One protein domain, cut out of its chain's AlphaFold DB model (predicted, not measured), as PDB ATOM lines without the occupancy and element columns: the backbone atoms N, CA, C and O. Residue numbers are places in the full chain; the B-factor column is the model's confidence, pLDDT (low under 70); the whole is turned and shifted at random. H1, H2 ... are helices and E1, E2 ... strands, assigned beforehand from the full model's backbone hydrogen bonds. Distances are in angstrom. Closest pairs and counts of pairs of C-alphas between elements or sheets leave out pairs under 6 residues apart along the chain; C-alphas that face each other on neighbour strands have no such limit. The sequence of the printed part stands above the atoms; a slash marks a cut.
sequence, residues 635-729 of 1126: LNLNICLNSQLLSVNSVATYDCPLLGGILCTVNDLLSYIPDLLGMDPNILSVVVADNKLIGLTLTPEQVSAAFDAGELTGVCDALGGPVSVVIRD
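What this domain is: This is residues 635 to 729 of the 1126 residues of an uncharacterized protein of Exophiala oligosperma (UniProt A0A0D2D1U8). A strongly twisted sheet of five strands runs through the middle, with H3 over one face toward its E4 and E2 side and H4 on the opposite face toward its E1 side. H1 stands beside the strands at the sheet's level, H2 only grazes the sheet, and the loop around Gly 660 lies at one end of the long axis, with the end of H4 toward the other. The printed part has 95 residues, with four named helices and five named strands in the order E1, H1, E2, H2, H3, E3, E4, H4, E5; the sheet's order is E1, E5, E3, E4, E2, all antiparallel. The class is mixed, helices and strands, and the whole is compact, with a radius of gyration of the C-alphas of 13.1 A and spans of 38 by 33 by 20 A.

Where its parts are: E1, residues 635 to 639, begins at C-alpha 635 (153.449, 185.270, 56.567) and is 11.5 A long. H1 holds residues 644 to 649, and E2, residues 650 to 655, is 13.4 A long. H2 holds residues 666 to 671 and H3 residues 673 to 679. E3, residues 685 to 689, measures 13.2 A, and E4, residues 692 to 696, 12.7 A. H4, residues 700 to 708, measures 12.2 A and begins at C-alpha 700 (147.113, 187.104, 59.894). E5, residues 723 to 728, is 15.6 A long and ends at C-alpha 728 (148.920, 180.571, 57.862).

How they stand to each other: Edge strand E1 is antiparallel to E5, with N 637 and O 725 3.0 A apart, within hydrogen-bond range. E5 is antiparallel to E3, with N 688 and O 726 at 3.2 A. E3 and E4 form a hairpin, with N 687 and O 694 at 2.9 A. E4 is antiparallel to edge strand E2, with N 693 and O 654 at 2.9 A. H1 stands at the sheet's level, at a height of 0.8 A; the C-alphas of Asn 649 and Leu 696 are its closest to E4, 5.4 A apart. H2 and H3 meet only through their link. H3 has a height over the sheet of 8.7 A and lies over E4; its closest C-alphas to E4 are those of Leu 676 and Gly 695, 7.0 A. H4, on the opposite face from H3, has a height of 9.0 A and only just lies over none of the strands, with 2 C-alphas falling on each of E1, E5 and E3. E2, H2 H3, E3 and E4, H4, E5 are split strand-helix-strand units, two strands running the same way with another strand between them, both with right-handed crossovers. In H1, H2, H3 and H4 every O i to N i+4 pair is within hydrogen-bond range.

The domain as a whole: The two C-alphas farthest apart, those of Gly 660 and Ala 709, are 40.4 A apart. The printed part has no cut. The link from H4 to E5, residues 709 to 722, is long. Mean pLDDT of the printed part is 83.8; residues 658 to 662 and 715 to 721 are under 70.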
ATOM      1  N   LEU A 635     152.589 184.249  55.970       87.12
ATOM      2  CA  LEU A 635     153.449 185.270  56.567       87.12
ATOM      3  C   LEU A 635     154.639 184.568  57.238       87.12
ATOM      4  O   LEU A 635     154.430 183.650  58.027       87.12
ATOM      5  N   ASN A 636     155.880 184.959  56.935       86.31
ATOM      6  CA  ASN A 636     157.067 184.443  57.630       86.31
ATOM      7  C   ASN A 636     157.703 185.570  58.449       86.31
ATOM      8  O   ASN A 636     158.233 186.520  57.872       86.31
ATOM      9  N   LEU A 637     157.623 185.464  59.774       90.00
ATOM     10  CA  LEU A 637     158.055 186.490  60.724       90.00
ATOM     11  C   LEU A 637     159.040 185.910  61.747       90.00
ATOM     12  O   LEU A 637     158.934 184.749  62.127       90.00
ATOM     13  N   ASN A 638     159.960 186.738  62.243       87.38
ATOM     14  CA  ASN A 638     160.877 186.375  63.326       87.38
ATOM     15  C   ASN A 638     160.346 186.933  64.656       87.38
ATOM     16  O   ASN A 638     160.542 188.115  64.934       87.38
ATOM     17  N   ILE A 639     159.671 186.107  65.459       88.44
ATOM     18  CA  ILE A 639     158.916 186.557  66.646       88.44
ATOM     19  C   ILE A 639     159.433 185.943  67.952       88.44
ATOM     20  O   ILE A 639     159.950 184.824  67.977       88.44
ATOM     21  N   CYS A 640     159.268 186.671  69.058       88.44
ATOM     22  CA  CYS A 640     159.532 186.156  70.401       88.44
ATOM     23  C   CYS A 640     158.290 185.409  70.918       88.44
ATOM     24  O   CYS A 640     157.297 186.043  71.277       88.44
ATOM     25  N   LEU A 641     158.342 184.071  70.986       84.62
ATOM     26  CA  LEU A 641     157.204 183.216  71.383       84.62
ATOM     27  C   LEU A 641     156.625 183.544  72.773       84.62
ATOM     28  O   LEU A 641     155.436 183.353  73.004       84.62
ATOM     29  N   ASN A 642     157.446 184.103  73.666       81.06
ATOM     30  CA  ASN A 642     157.043 184.533  75.007       81.06
ATOM     31  C   ASN A 642     156.375 185.928  75.047       81.06
ATOM     32  O   ASN A 642     156.121 186.441  76.138       81.06
ATOM     33  N   SER A 643     156.097 186.571  73.902       87.06
ATOM     34  CA  SER A 643     155.373 187.852  73.884       87.06
ATOM     35  C   SER A 643     153.993 187.704  74.533       87.06
ATOM     36  O   SER A 643     153.237 186.781  74.219       87.06
ATOM     37  N   GLN A 644     153.638 188.659  75.400       81.19
ATOM     38  CA  GLN A 644     152.334 188.700  76.071       81.19
ATOM     39  C   GLN A 644     151.166 188.700  75.076       81.19
ATOM     40  O   GLN A 644     150.095 188.185  75.389       81.19
ATOM     41  N   LEU A 645     151.360 189.224  73.860       86.94
ATOM     42  CA  LEU A 645     150.314 189.212  72.843       86.94
ATOM     43  C   LEU A 645     150.040 187.795  72.310       86.94
ATOM     44  O   LEU A 645     148.885 187.463  72.051       86.94
ATOM     45  N   LEU A 646     151.066 186.945  72.196       87.94
ATOM     46  CA  LEU A 646     150.903 185.546  71.785       87.94
ATOM     47  C   LEU A 646     150.299 184.705  72.912       87.94
ATOM     48  O   LEU A 646     149.379 183.932  72.658       87.94
ATOM     49  N   SER A 647     150.749 184.882  74.157       84.56
ATOM     50  CA  SER A 647     150.229 184.099  75.287       84.56
ATOM     51  C   SER A 647     148.787 184.456  75.668       84.56
ATOM     52  O   SER A 647     148.047 183.572  76.090       84.56
ATOM     53  N   VAL A 648     148.352 185.705  75.462       86.06
ATOM     54  CA  VAL A 648     146.957 186.136  75.701       86.06
ATOM     55  C   VAL A 648     146.004 185.746  74.557       86.06
ATOM     56  O   VAL A 648     144.813 185.577  74.807       86.06
ATOM     57  N   ASN A 649     146.498 185.575  73.323       90.81
ATOM     58  CA  ASN A 649     145.674 185.203  72.157       90.81
ATOM     59  C   ASN A 649     145.828 183.735  71.713       90.81
ATOM     60  O   ASN A 649     145.198 183.328  70.739       90.81
ATOM     61  N   SER A 650     146.653 182.938  72.393       91.75
ATOM     62  CA  SER A 650     146.776 181.495  72.164       91.75
ATOM     63  C   SER A 650     145.596 180.751  72.785       91.75
ATOM     64  O   SER A 650     145.427 180.772  74.003       91.75
ATOM     65  N   VAL A 651     144.815 180.046  71.962       89.25
ATOM     66  CA  VAL A 651     143.619 179.302  72.408       89.25
ATOM     67  C   VAL A 651     143.805 177.784  72.334       89.25
ATOM     68  O   VAL A 651     143.258 177.061  73.164       89.25
ATOM     69  N   ALA A 652     144.634 177.293  71.410       92.31
ATOM     70  CA  ALA A 652     145.003 175.880  71.334       92.31
ATOM     71  C   ALA A 652     146.501 175.716  71.056       92.31
ATOM     72  O   ALA A 652     147.058 176.409  70.207       92.31
ATOM     73  N   THR A 653     147.142 174.759  71.725       92.44
ATOM     74  CA  THR A 653     148.534 174.365  71.466       92.44
ATOM     75  C   THR A 653     148.602 172.864  71.224       92.44
ATOM     76  O   THR A 653     148.175 172.091  72.083       92.44
ATOM     77  N   TYR A 654     149.154 172.449  70.084       91.88
ATOM     78  CA  TYR A 654     149.383 171.041  69.765       91.88
ATOM     79  C   TYR A 654     150.883 170.750  69.718       91.88
ATOM     80  O   TYR A 654     151.579 171.150  68.783       91.88
ATOM     81  N   ASP A 655     151.362 170.048  70.739       90.81
ATOM     82  CA  ASP A 655     152.729 169.541  70.830       90.81
ATOM     83  C   ASP A 655     152.837 168.245  70.022       90.81
ATOM     84  O   ASP A 655     152.060 167.311  70.242       90.81
ATOM     85  N   CYS A 656     153.801 168.153  69.102       86.50
ATOM     86  CA  CYS A 656     153.945 166.942  68.298       86.50
ATOM     87  C   CYS A 656     154.353 165.733  69.176       86.50
ATOM     88  O   CYS A 656     155.349 165.821  69.903       86.50
ATOM     89  N   PRO A 657     153.628 164.596  69.137       77.12
ATOM     90  CA  PRO A 657     153.839 163.490  70.072       77.12
ATOM     91  C   PRO A 657     155.175 162.762  69.839       77.12
ATOM     92  O   PRO A 657     155.323 161.966  68.911       77.12
ATOM     93  N   LEU A 658     156.146 163.008  70.726       63.12
ATOM     94  CA  LEU A 658     157.530 162.521  70.641       63.12
ATOM     95  C   LEU A 658     157.675 161.002  70.868       63.12
ATOM     96  O   LEU A 658     158.137 160.543  71.915       63.12
ATOM     97  N   LEU A 659     157.378 160.204  69.842       46.41
ATOM     98  CA  LEU A 659     157.759 158.788  69.780       46.41
ATOM     99  C   LEU A 659     159.270 158.634  69.514       46.41
ATOM    100  O   LEU A 659     159.702 158.389  68.391       46.41
ATOM    101  N   GLY A 660     160.077 158.753  70.574       54.97
ATOM    102  CA  GLY A 660     161.498 158.372  70.560       54.97
ATOM    103  C   GLY A 660     162.501 159.487  70.243       54.97
ATOM    104  O   GLY A 660     163.593 159.193  69.767       54.97
ATOM    105  N   GLY A 661     162.161 160.755  70.501       52.50
ATOM    106  CA  GLY A 661     163.119 161.874  70.434       52.50
ATOM    107  C   GLY A 661     163.470 162.377  69.028       52.50
ATOM    108  O   GLY A 661     164.369 163.203  68.884       52.50
ATOM    109  N   ILE A 662     162.765 161.917  67.993       60.06
ATOM    110  CA  ILE A 662     162.872 162.468  66.637       60.06
ATOM    111  C   ILE A 662     162.015 163.738  66.555       60.06
ATOM    112  O   ILE A 662     160.844 163.731  66.933       60.06
ATOM    113  N   LEU A 663     162.603 164.830  66.062       74.31
ATOM    114  CA  LEU A 663     161.900 166.091  65.811       74.31
ATOM    115  C   LEU A 663     160.926 165.915  64.633       74.31
ATOM    116  O   LEU A 663     161.331 165.435  63.573       74.31
ATOM    117  N   CYS A 664     159.666 166.317  64.801       85.06
ATOM    118  CA  CYS A 664     158.679 166.276  63.721       85.06
ATOM    119  C   CYS A 664     159.056 167.254  62.602       85.06
ATOM    120  O   CYS A 664     159.521 168.363  62.872       85.06
ATOM    121  N   THR A 665     158.849 166.879  61.339       88.06
ATOM    122  CA  THR A 665     159.099 167.808  60.233       88.06
ATOM    123  C   THR A 665     157.993 168.860  60.155       88.06
ATOM    124  O   THR A 665     156.868 168.653  60.615       88.06
ATOM    125  N   VAL A 666     158.279 169.986  59.495       84.62
ATOM    126  CA  VAL A 666     157.265 171.016  59.217       84.62
ATOM    127  C   VAL A 666     156.077 170.434  58.436       84.62
ATOM    128  O   VAL A 666     154.951 170.850  58.668       84.62
ATOM    129  N   ASN A 667     156.282 169.426  57.580       84.00
ATOM    130  CA  ASN A 667     155.182 168.758  56.876       84.00
ATOM    131  C   ASN A 667     154.313 167.895  57.804       84.00
ATOM    132  O   ASN A 667     153.097 167.869  57.624       84.00
ATOM    133  N   ASP A 668     154.906 167.233  58.802       86.19
ATOM    134  CA  ASP A 668     154.145 166.476  59.804       86.19
ATOM    135  C   ASP A 668     153.296 167.441  60.647       86.19
ATOM    136  O   ASP A 668     152.095 167.238  60.798       86.19
ATOM    137  N   LEU A 669     153.885 168.557  61.094       88.50
ATOM    138  CA  LEU A 669     153.176 169.629  61.806       88.50
ATOM    139  C   LEU A 669     152.037 170.223  60.962       88.50
ATOM    140  O   LEU A 669     150.909 170.322  61.438       88.50
ATOM    141  N   LEU A 670     152.286 170.545  59.687       88.62
ATOM    142  CA  LEU A 670     151.250 171.019  58.759       88.62
ATOM    143  C   LEU A 670     150.100 170.006  58.585       88.62
ATOM    144  O   LEU A 670     148.970 170.422  58.328       88.62
ATOM    145  N   SER A 671     150.351 168.701  58.753       91.56
ATOM    146  CA  SER A 671     149.310 167.667  58.661       91.56
ATOM    147  C   SER A 671     148.331 167.654  59.844       91.56
ATOM    148  O   SER A 671     147.197 167.214  59.668       91.56
ATOM    149  N   TYR A 672     148.718 168.210  61.001       91.81
ATOM    150  CA  TYR A 672     147.871 168.328  62.200       91.81
ATOM    151  C   TYR A 672     147.074 169.645  62.281       91.81
ATOM    152  O   TYR A 672     146.274 169.826  63.198       91.81
ATOM    153  N   ILE A 673     147.230 170.565  61.320       92.94
ATOM    154  CA  ILE A 673     146.432 171.806  61.270       92.94
ATOM    155  C   ILE A 673     144.910 171.542  61.233       92.94
ATOM    156  O   ILE A 673     144.196 172.236  61.957       92.94
ATOM    157  N   PRO A 674     144.373 170.558  60.480       91.88
ATOM    158  CA  PRO A 674     142.943 170.239  60.513       91.88
ATOM    159  C   PRO A 674     142.454 169.779  61.891       91.88
ATOM    160  O   PRO A 674     141.346 170.137  62.284       91.88
ATOM    161  N   ASP A 675     143.278 169.036  62.637       88.94
ATOM    162  CA  ASP A 675     142.946 168.605  63.998       88.94
ATOM    163  C   ASP A 675     142.954 169.800  64.961       88.94
ATOM    164  O   ASP A 675     142.027 169.947  65.755       88.94
ATOM    165  N   LEU A 676     143.944 170.698  64.854       90.94
ATOM    166  CA  LEU A 676     144.021 171.933  65.646       90.94
ATOM    167  C   LEU A 676     142.801 172.841  65.413       90.94
ATOM    168  O   LEU A 676     142.168 173.273  66.373       90.94
ATOM    169  N   LEU A 677     142.425 173.073  64.150       89.56
ATOM    170  CA  LEU A 677     141.215 173.825  63.780       89.56
ATOM    171  C   LEU A 677     139.918 173.112  64.211       89.56
ATOM    172  O   LEU A 677     138.871 173.744  64.328       89.56
ATOM    173  N   GLY A 678     139.979 171.801  64.465       85.69
ATOM    174  CA  GLY A 678     138.897 171.020  65.062       85.69
ATOM    175  C   GLY A 678     138.805 171.116  66.592       85.69
ATOM    176  O   GLY A 678     137.773 170.729  67.144       85.69
ATOM    177  N   MET A 679     139.836 171.619  67.285       84.56
ATOM    178  CA  MET A 679     139.834 171.770  68.750       84.56
ATOM    179  C   MET A 679     139.081 173.019  69.211       84.56
ATOM    180  O   MET A 679     138.332 172.933  70.182       84.56
ATOM    181  N   ASP A 680     139.256 174.156  68.529       87.50
ATOM    182  CA  ASP A 680     138.555 175.402  68.857       87.50
ATOM    183  C   ASP A 680     138.180 176.210  67.590       87.50
ATOM    184  O   ASP A 680     139.050 176.505  66.767       87.50
ATOM    185  N   PRO A 681     136.899 176.596  67.411       87.75
ATOM    186  CA  PRO A 681     136.423 177.291  66.212       87.75
ATOM    187  C   PRO A 681     136.804 178.781  66.144       87.75
ATOM    188  O   PRO A 681     136.468 179.438  65.159       87.75
ATOM    189  N   ASN A 682     137.457 179.336  67.171       89.62
ATOM    190  CA  ASN A 682     137.888 180.737  67.223       89.62
ATOM    191  C   ASN A 682     139.338 180.934  66.735       89.62
ATOM    192  O   ASN A 682     139.860 182.045  66.814       89.62
ATOM    193  N   ILE A 683     140.002 179.881  66.244       95.00
ATOM    194  CA  ILE A 683     141.360 179.956  65.691       95.00
ATOM    195  C   ILE A 683     141.312 180.640  64.317       95.00
ATOM    196  O   ILE A 683     140.829 180.066  63.340       95.00
ATOM    197  N   LEU A 684     141.826 181.871  64.244       92.88
ATOM    198  CA  LEU A 684     141.851 182.703  63.033       92.88
ATOM    199  C   LEU A 684     143.208 182.682  62.312       92.88
ATOM    200  O   LEU A 684     143.275 183.011  61.130       92.88
ATOM    201  N   SER A 685     144.283 182.265  62.985       95.88
ATOM    202  CA  SER A 685     145.564 181.947  62.346       95.88
ATOM    203  C   SER A 685     146.312 180.850  63.102       95.88
ATOM    204  O   SER A 685     146.076 180.619  64.291       95.88
ATOM    205  N   VAL A 686     147.212 180.151  62.405       95.81
ATOM    206  CA  VAL A 686     148.062 179.108  63.003       95.81
ATOM    207  C   VAL A 686     149.534 179.474  62.858       95.81
ATOM    208  O   VAL A 686     150.012 179.715  61.749       95.81
ATOM    209  N   VAL A 687     150.231 179.475  63.992       95.50
ATOM    210  CA  VAL A 687     151.678 179.646  64.158       95.50
ATOM    211  C   VAL A 687     152.343 178.270  64.230       95.50
ATOM    212  O   VAL A 687     151.927 177.422  65.020       95.50
ATOM    213  N   VAL A 688     153.393 178.052  63.431       94.50
ATOM    214  CA  VAL A 688     154.243 176.848  63.495       94.50
ATOM    215  C   VAL A 688     155.619 177.233  64.043       94.50
ATOM    216  O   VAL A 688     156.323 178.020  63.409       94.50
ATOM    217  N   ALA A 689     155.997 176.693  65.207       89.12
ATOM    218  CA  ALA A 689     157.254 177.010  65.899       89.12
ATOM    219  C   ALA A 689     157.676 175.872  66.848       89.12
ATOM    220  O   ALA A 689     156.809 175.234  67.431       89.12
ATOM    221  N   ASP A 690     158.974 175.619  67.034       86.31
ATOM    222  CA  ASP A 690     159.536 174.727  68.075       86.31
ATOM    223  C   ASP A 690     158.831 173.356  68.256       86.31
ATOM    224  O   ASP A 690     158.603 172.885  69.371       86.31
ATOM    225  N   ASN A 691     158.479 172.696  67.144       88.38
ATOM    226  CA  ASN A 691     157.694 171.445  67.080       88.38
ATOM    227  C   ASN A 691     156.281 171.501  67.695       88.38
ATOM    228  O   ASN A 691     155.698 170.468  68.046       88.38
ATOM    229  N   LYS A 692     155.713 172.702  67.770       91.94
ATOM    230  CA  LYS A 692     154.365 173.002  68.242       91.94
ATOM    231  C   LYS A 692     153.565 173.693  67.136       91.94
ATOM    232  O   LYS A 692     154.102 174.464  66.336       91.94
ATOM    233  N   LEU A 693     152.259 173.445  67.124       95.25
ATOM    234  CA  LEU A 693     151.290 174.344  66.502       95.25
ATOM    235  C   LEU A 693     150.653 175.208  67.589       95.25
ATOM    236  O   LEU A 693     150.267 174.682  68.634       95.25
ATOM    237  N   ILE A 694     150.490 176.502  67.328       95.75
ATOM    238  CA  ILE A 694     149.786 177.441  68.207       95.75
ATOM    239  C   ILE A 694     148.647 178.076  67.404       95.75
ATOM    240  O   ILE A 694     148.883 178.759  66.408       95.75
ATOM    241  N   GLY A 695     147.406 177.823  67.815       95.88
ATOM    242  CA  GLY A 695     146.203 178.423  67.243       95.88
ATOM    243  C   GLY A 695     145.873 179.737  67.945       95.88
ATOM    244  O   GLY A 695     145.640 179.745  69.158       95.88
ATOM    245  N   LEU A 696     145.852 180.834  67.186       95.81
ATOM    246  CA  LEU A 696     145.623 182.189  67.687       95.81
ATOM    247  C   LEU A 696     144.216 182.701  67.345       95.81
ATOM    248  O   LEU A 696     143.726 182.475  66.239       95.81
ATOM    249  N   THR A 697     143.621 183.505  68.229       95.56
ATOM    250  CA  THR A 697     142.410 184.310  67.945       95.56
ATOM    251  C   THR A 697     142.658 185.557  67.092       95.56
ATOM    252  O   THR A 697     141.728 186.317  66.837       95.56
ATOM    253  N   LEU A 698     143.898 185.794  66.659       93.56
ATOM    254  CA  LEU A 698     144.263 186.911  65.787       93.56
ATOM    255  C   LEU A 698     144.240 186.472  64.320       93.56
ATOM    256  O   LEU A 698     144.756 185.401  63.991       93.56
ATOM    257  N   THR A 699     143.697 187.304  63.429       93.81
ATOM    258  CA  THR A 699     143.846 187.106  61.977       93.81
ATOM    259  C   THR A 699     145.297 187.372  61.543       93.81
ATOM    260  O   THR A 699     146.018 188.094  62.242       93.81
ATOM    261  N   PRO A 700     145.758 186.850  60.391       90.69
ATOM    262  CA  PRO A 700     147.113 187.104  59.894       90.69
ATOM    263  C   PRO A 700     147.457 188.599  59.779       90.69
ATOM    264  O   PRO A 700     148.576 188.995  60.100       90.69
ATOM    265  N   GLU A 701     146.492 189.447  59.409       89.31
ATOM    266  CA  GLU A 701     146.659 190.905  59.336       89.31
ATOM    267  C   GLU A 701     146.858 191.532  60.719       89.31
ATOM    268  O   GLU A 701     147.645 192.465  60.859       89.31
ATOM    269  N   GLN A 702     146.176 191.022  61.749       91.12
ATOM    270  CA  GLN A 702     146.365 191.483  63.127       91.12
ATOM    271  C   GLN A 702     147.740 191.075  63.667       91.12
ATOM    272  O   GLN A 702     148.378 191.875  64.351       91.12
ATOM    273  N   VAL A 703     148.229 189.874  63.330       91.25
ATOM    274  CA  VAL A 703     149.587 189.452  63.716       91.25
ATOM    275  C   VAL A 703     150.653 190.237  62.937       91.25
ATOM    276  O   VAL A 703     151.652 190.634  63.533       91.25
ATOM    277  N   SER A 704     150.424 190.561  61.656       90.94
ATOM    278  CA  SER A 704     151.293 191.480  60.900       90.94
ATOM    279  C   SER A 704     151.314 192.874  61.526       90.94
ATOM    280  O   SER A 704     152.383 193.392  61.823       90.94
ATOM    281  N   ALA A 705     150.150 193.461  61.816       88.94
ATOM    282  CA  ALA A 705     150.065 194.793  62.414       88.94
ATOM    283  C   ALA A 705     150.743 194.864  63.797       88.94
ATOM    284  O   ALA A 705     151.387 195.861  64.113       88.94
ATOM    285  N   ALA A 706     150.651 193.800  64.602       87.38
ATOM    286  CA  ALA A 706     151.359 193.687  65.877       87.38
ATOM    287  C   ALA A 706     152.879 193.484  65.722       87.38
ATOM    288  O   ALA A 706     153.657 193.914  66.578       87.38
ATOM    289  N   PHE A 707     153.322 192.849  64.633       91.19
ATOM    290  CA  PHE A 707     154.736 192.762  64.272       91.19
ATOM    291  C   PHE A 707     155.283 194.126  63.837       91.19
ATOM    292  O   PHE A 707     156.295 194.573  64.372       91.19
ATOM    293  N   ASP A 708     154.571 194.825  62.951       89.06
ATOM    294  CA  ASP A 708     154.928 196.161  62.461       89.06
ATOM    295  C   ASP A 708     154.879 197.228  63.577       89.06
ATOM    296  O   ASP A 708     155.640 198.198  63.552       89.06
ATOM    297  N   ALA A 709     154.033 197.034  64.596       86.19
ATOM    298  CA  ALA A 709     154.005 197.833  65.826       86.19
ATOM    299  C   ALA A 709     155.126 197.482  66.833       86.19
ATOM    300  O   ALA A 709     155.314 198.202  67.815       86.19
ATOM    301  N   GLY A 710     155.870 196.393  66.611       87.19
ATOM    302  CA  GLY A 710     156.963 195.928  67.471       87.19
ATOM    303  C   GLY A 710     156.539 195.117  68.706       87.19
ATOM    304  O   GLY A 710     157.397 194.697  69.484       87.19
ATOM    305  N   GLU A 711     155.246 194.838  68.892       87.12
ATOM    306  CA  GLU A 711     154.705 194.105  70.054       87.12
ATOM    307  C   GLU A 711     155.129 192.620  70.071       87.12
ATOM    308  O   GLU A 711     155.192 191.973  71.123       87.12
ATOM    309  N   LEU A 712     155.480 192.077  68.902       82.38
ATOM    310  CA  LEU A 712     156.001 190.713  68.725       82.38
ATOM    311  C   LEU A 712     157.538 190.639  68.666       82.38
ATOM    312  O   LEU A 712     158.101 189.542  68.682       82.38
ATOM    313  N   THR A 713     158.213 191.794  68.643       75.00
ATOM    314  CA  THR A 713     159.679 191.939  68.598       75.00
ATOM    315  C   THR A 713     160.234 192.599  69.866       75.00
ATOM    316  O   THR A 713     161.269 193.267  69.825       75.00
ATOM    317  N   GLY A 714     159.524 192.456  70.991       70.94
ATOM    318  CA  GLY A 714     159.993 192.869  72.313       70.94
ATOM    319  C   GLY A 714     161.236 192.094  72.772       70.94
ATOM    320  O   GLY A 714     161.800 191.290  72.034       70.94
ATOM    321  N   VAL A 715     161.680 192.333  74.008       50.47
ATOM    322  CA  VAL A 715     162.902 191.712  74.543       50.47
ATOM    323  C   VAL A 715     162.728 190.192  74.671       50.47
ATOM    324  O   VAL A 715     162.162 189.698  75.642       50.47
ATOM    325  N   CYS A 716     163.239 189.445  73.691       63.94
ATOM    326  CA  CYS A 716     163.578 188.034  73.850       63.94
ATOM    327  C   CYS A 716     164.675 187.928  74.927       63.94
ATOM    328  O   CYS A 716     165.813 188.345  74.692       63.94
ATOM    329  N   ASP A 717     164.334 187.398  76.104       50.97
ATOM    330  CA  ASP A 717     165.288 187.174  77.193       50.97
ATOM    331  C   ASP A 717     166.405 186.184  76.812       50.97
ATOM    332  O   ASP A 717     166.296 185.397  75.869       50.97
ATOM    333  N   ALA A 718     167.500 186.218  77.579       42.09
ATOM    334  CA  ALA A 718     168.830 185.700  77.227       42.09
ATOM    335  C   ALA A 718     168.987 184.165  77.046       42.09
ATOM    336  O   ALA A 718     170.109 183.659  77.089       42.09
ATOM    337  N   LEU A 719     167.897 183.419  76.842       42.97
ATOM    338  CA  LEU A 719     167.880 181.965  76.633       42.97
ATOM    339  C   LEU A 719     167.228 181.519  75.307       42.97
ATOM    340  O   LEU A 719     167.277 180.333  74.991       42.97
ATOM    341  N   GLY A 720     166.674 182.435  74.503       56.03
ATOM    342  CA  GLY A 720     166.143 182.107  73.175       56.03
ATOM    343  C   GLY A 720     166.001 183.340  72.284       56.03
ATOM    344  O   GLY A 720     165.309 184.286  72.641       56.03
ATOM    345  N   GLY A 721     166.667 183.337  71.125       69.38
ATOM    346  CA  GLY A 721     166.500 184.383  70.109       69.38
ATOM    347  C   GLY A 721     165.146 184.296  69.387       69.38
ATOM    348  O   GLY A 721     164.415 183.325  69.575       69.38
ATOM    349  N   PRO A 722     164.803 185.283  68.538       74.50
ATOM    350  CA  PRO A 722     163.540 185.275  67.804       74.50
ATOM    351  C   PRO A 722     163.465 184.075  66.850       74.50
ATOM    352  O   PRO A 722     164.402 183.811  66.090       74.50
ATOM    353  N   VAL A 723     162.338 183.367  66.880       80.31
ATOM    354  CA  VAL A 723     162.103 182.151  66.090       80.31
ATOM    355  C   VAL A 723     161.461 182.535  64.757       80.31
ATOM    356  O   VAL A 723     160.550 183.361  64.730       80.31
ATOM    357  N   SER A 724     161.926 181.941  63.652       79.62
ATOM    358  CA  SER A 724     161.275 182.084  62.340       79.62
ATOM    359  C   SER A 724     160.001 181.247  62.323       79.62
ATOM    360  O   SER A 724     160.046 180.021  62.434       79.62
ATOM    361  N   VAL A 725     158.869 181.931  62.206       82.19
ATOM    362  CA  VAL A 725     157.526 181.376  62.313       82.19
ATOM    363  C   VAL A 725     156.781 181.587  61.008       82.19
ATOM    364  O   VAL A 725     156.644 182.713  60.528       82.19
ATOM    365  N   VAL A 726     156.235 180.495  60.472       86.69
ATOM    366  CA  VAL A 726     155.272 180.551  59.369       86.69
ATOM    367  C   VAL A 726     153.869 180.640  59.957       86.69
ATOM    368  O   VAL A 726     153.421 179.728  60.655       86.69
ATOM    369  N   ILE A 727     153.184 181.739  59.654       85.81
ATOM    370  CA  ILE A 727     151.782 181.986  59.978       85.81
ATOM    371  C   ILE A 727     150.946 181.664  58.746       85.81
ATOM    372  O   ILE A 727     151.256 182.124  57.641       85.81
ATOM    373  N   ARG A 728     149.874 180.891  58.930       82.19
ATOM    374  CA  ARG A 728     148.920 180.571  57.862       82.19
ATOM    375  C   ARG A 728     147.522 181.079  58.159       82.19
ATOM    376  O   ARG A 728     147.015 180.920  59.269       82.19
ATOM    377  N   ASP A 729     146.908 181.617  57.110       84.44
ATOM    378  CA  ASP A 729     145.474 181.857  57.025       84.44
ATOM    379  C   ASP A 729     144.748 180.520  56.752       84.44
ATOM    380  O   ASP A 729     145.012 179.894  55.716       84.44
TER     381      ASP A 729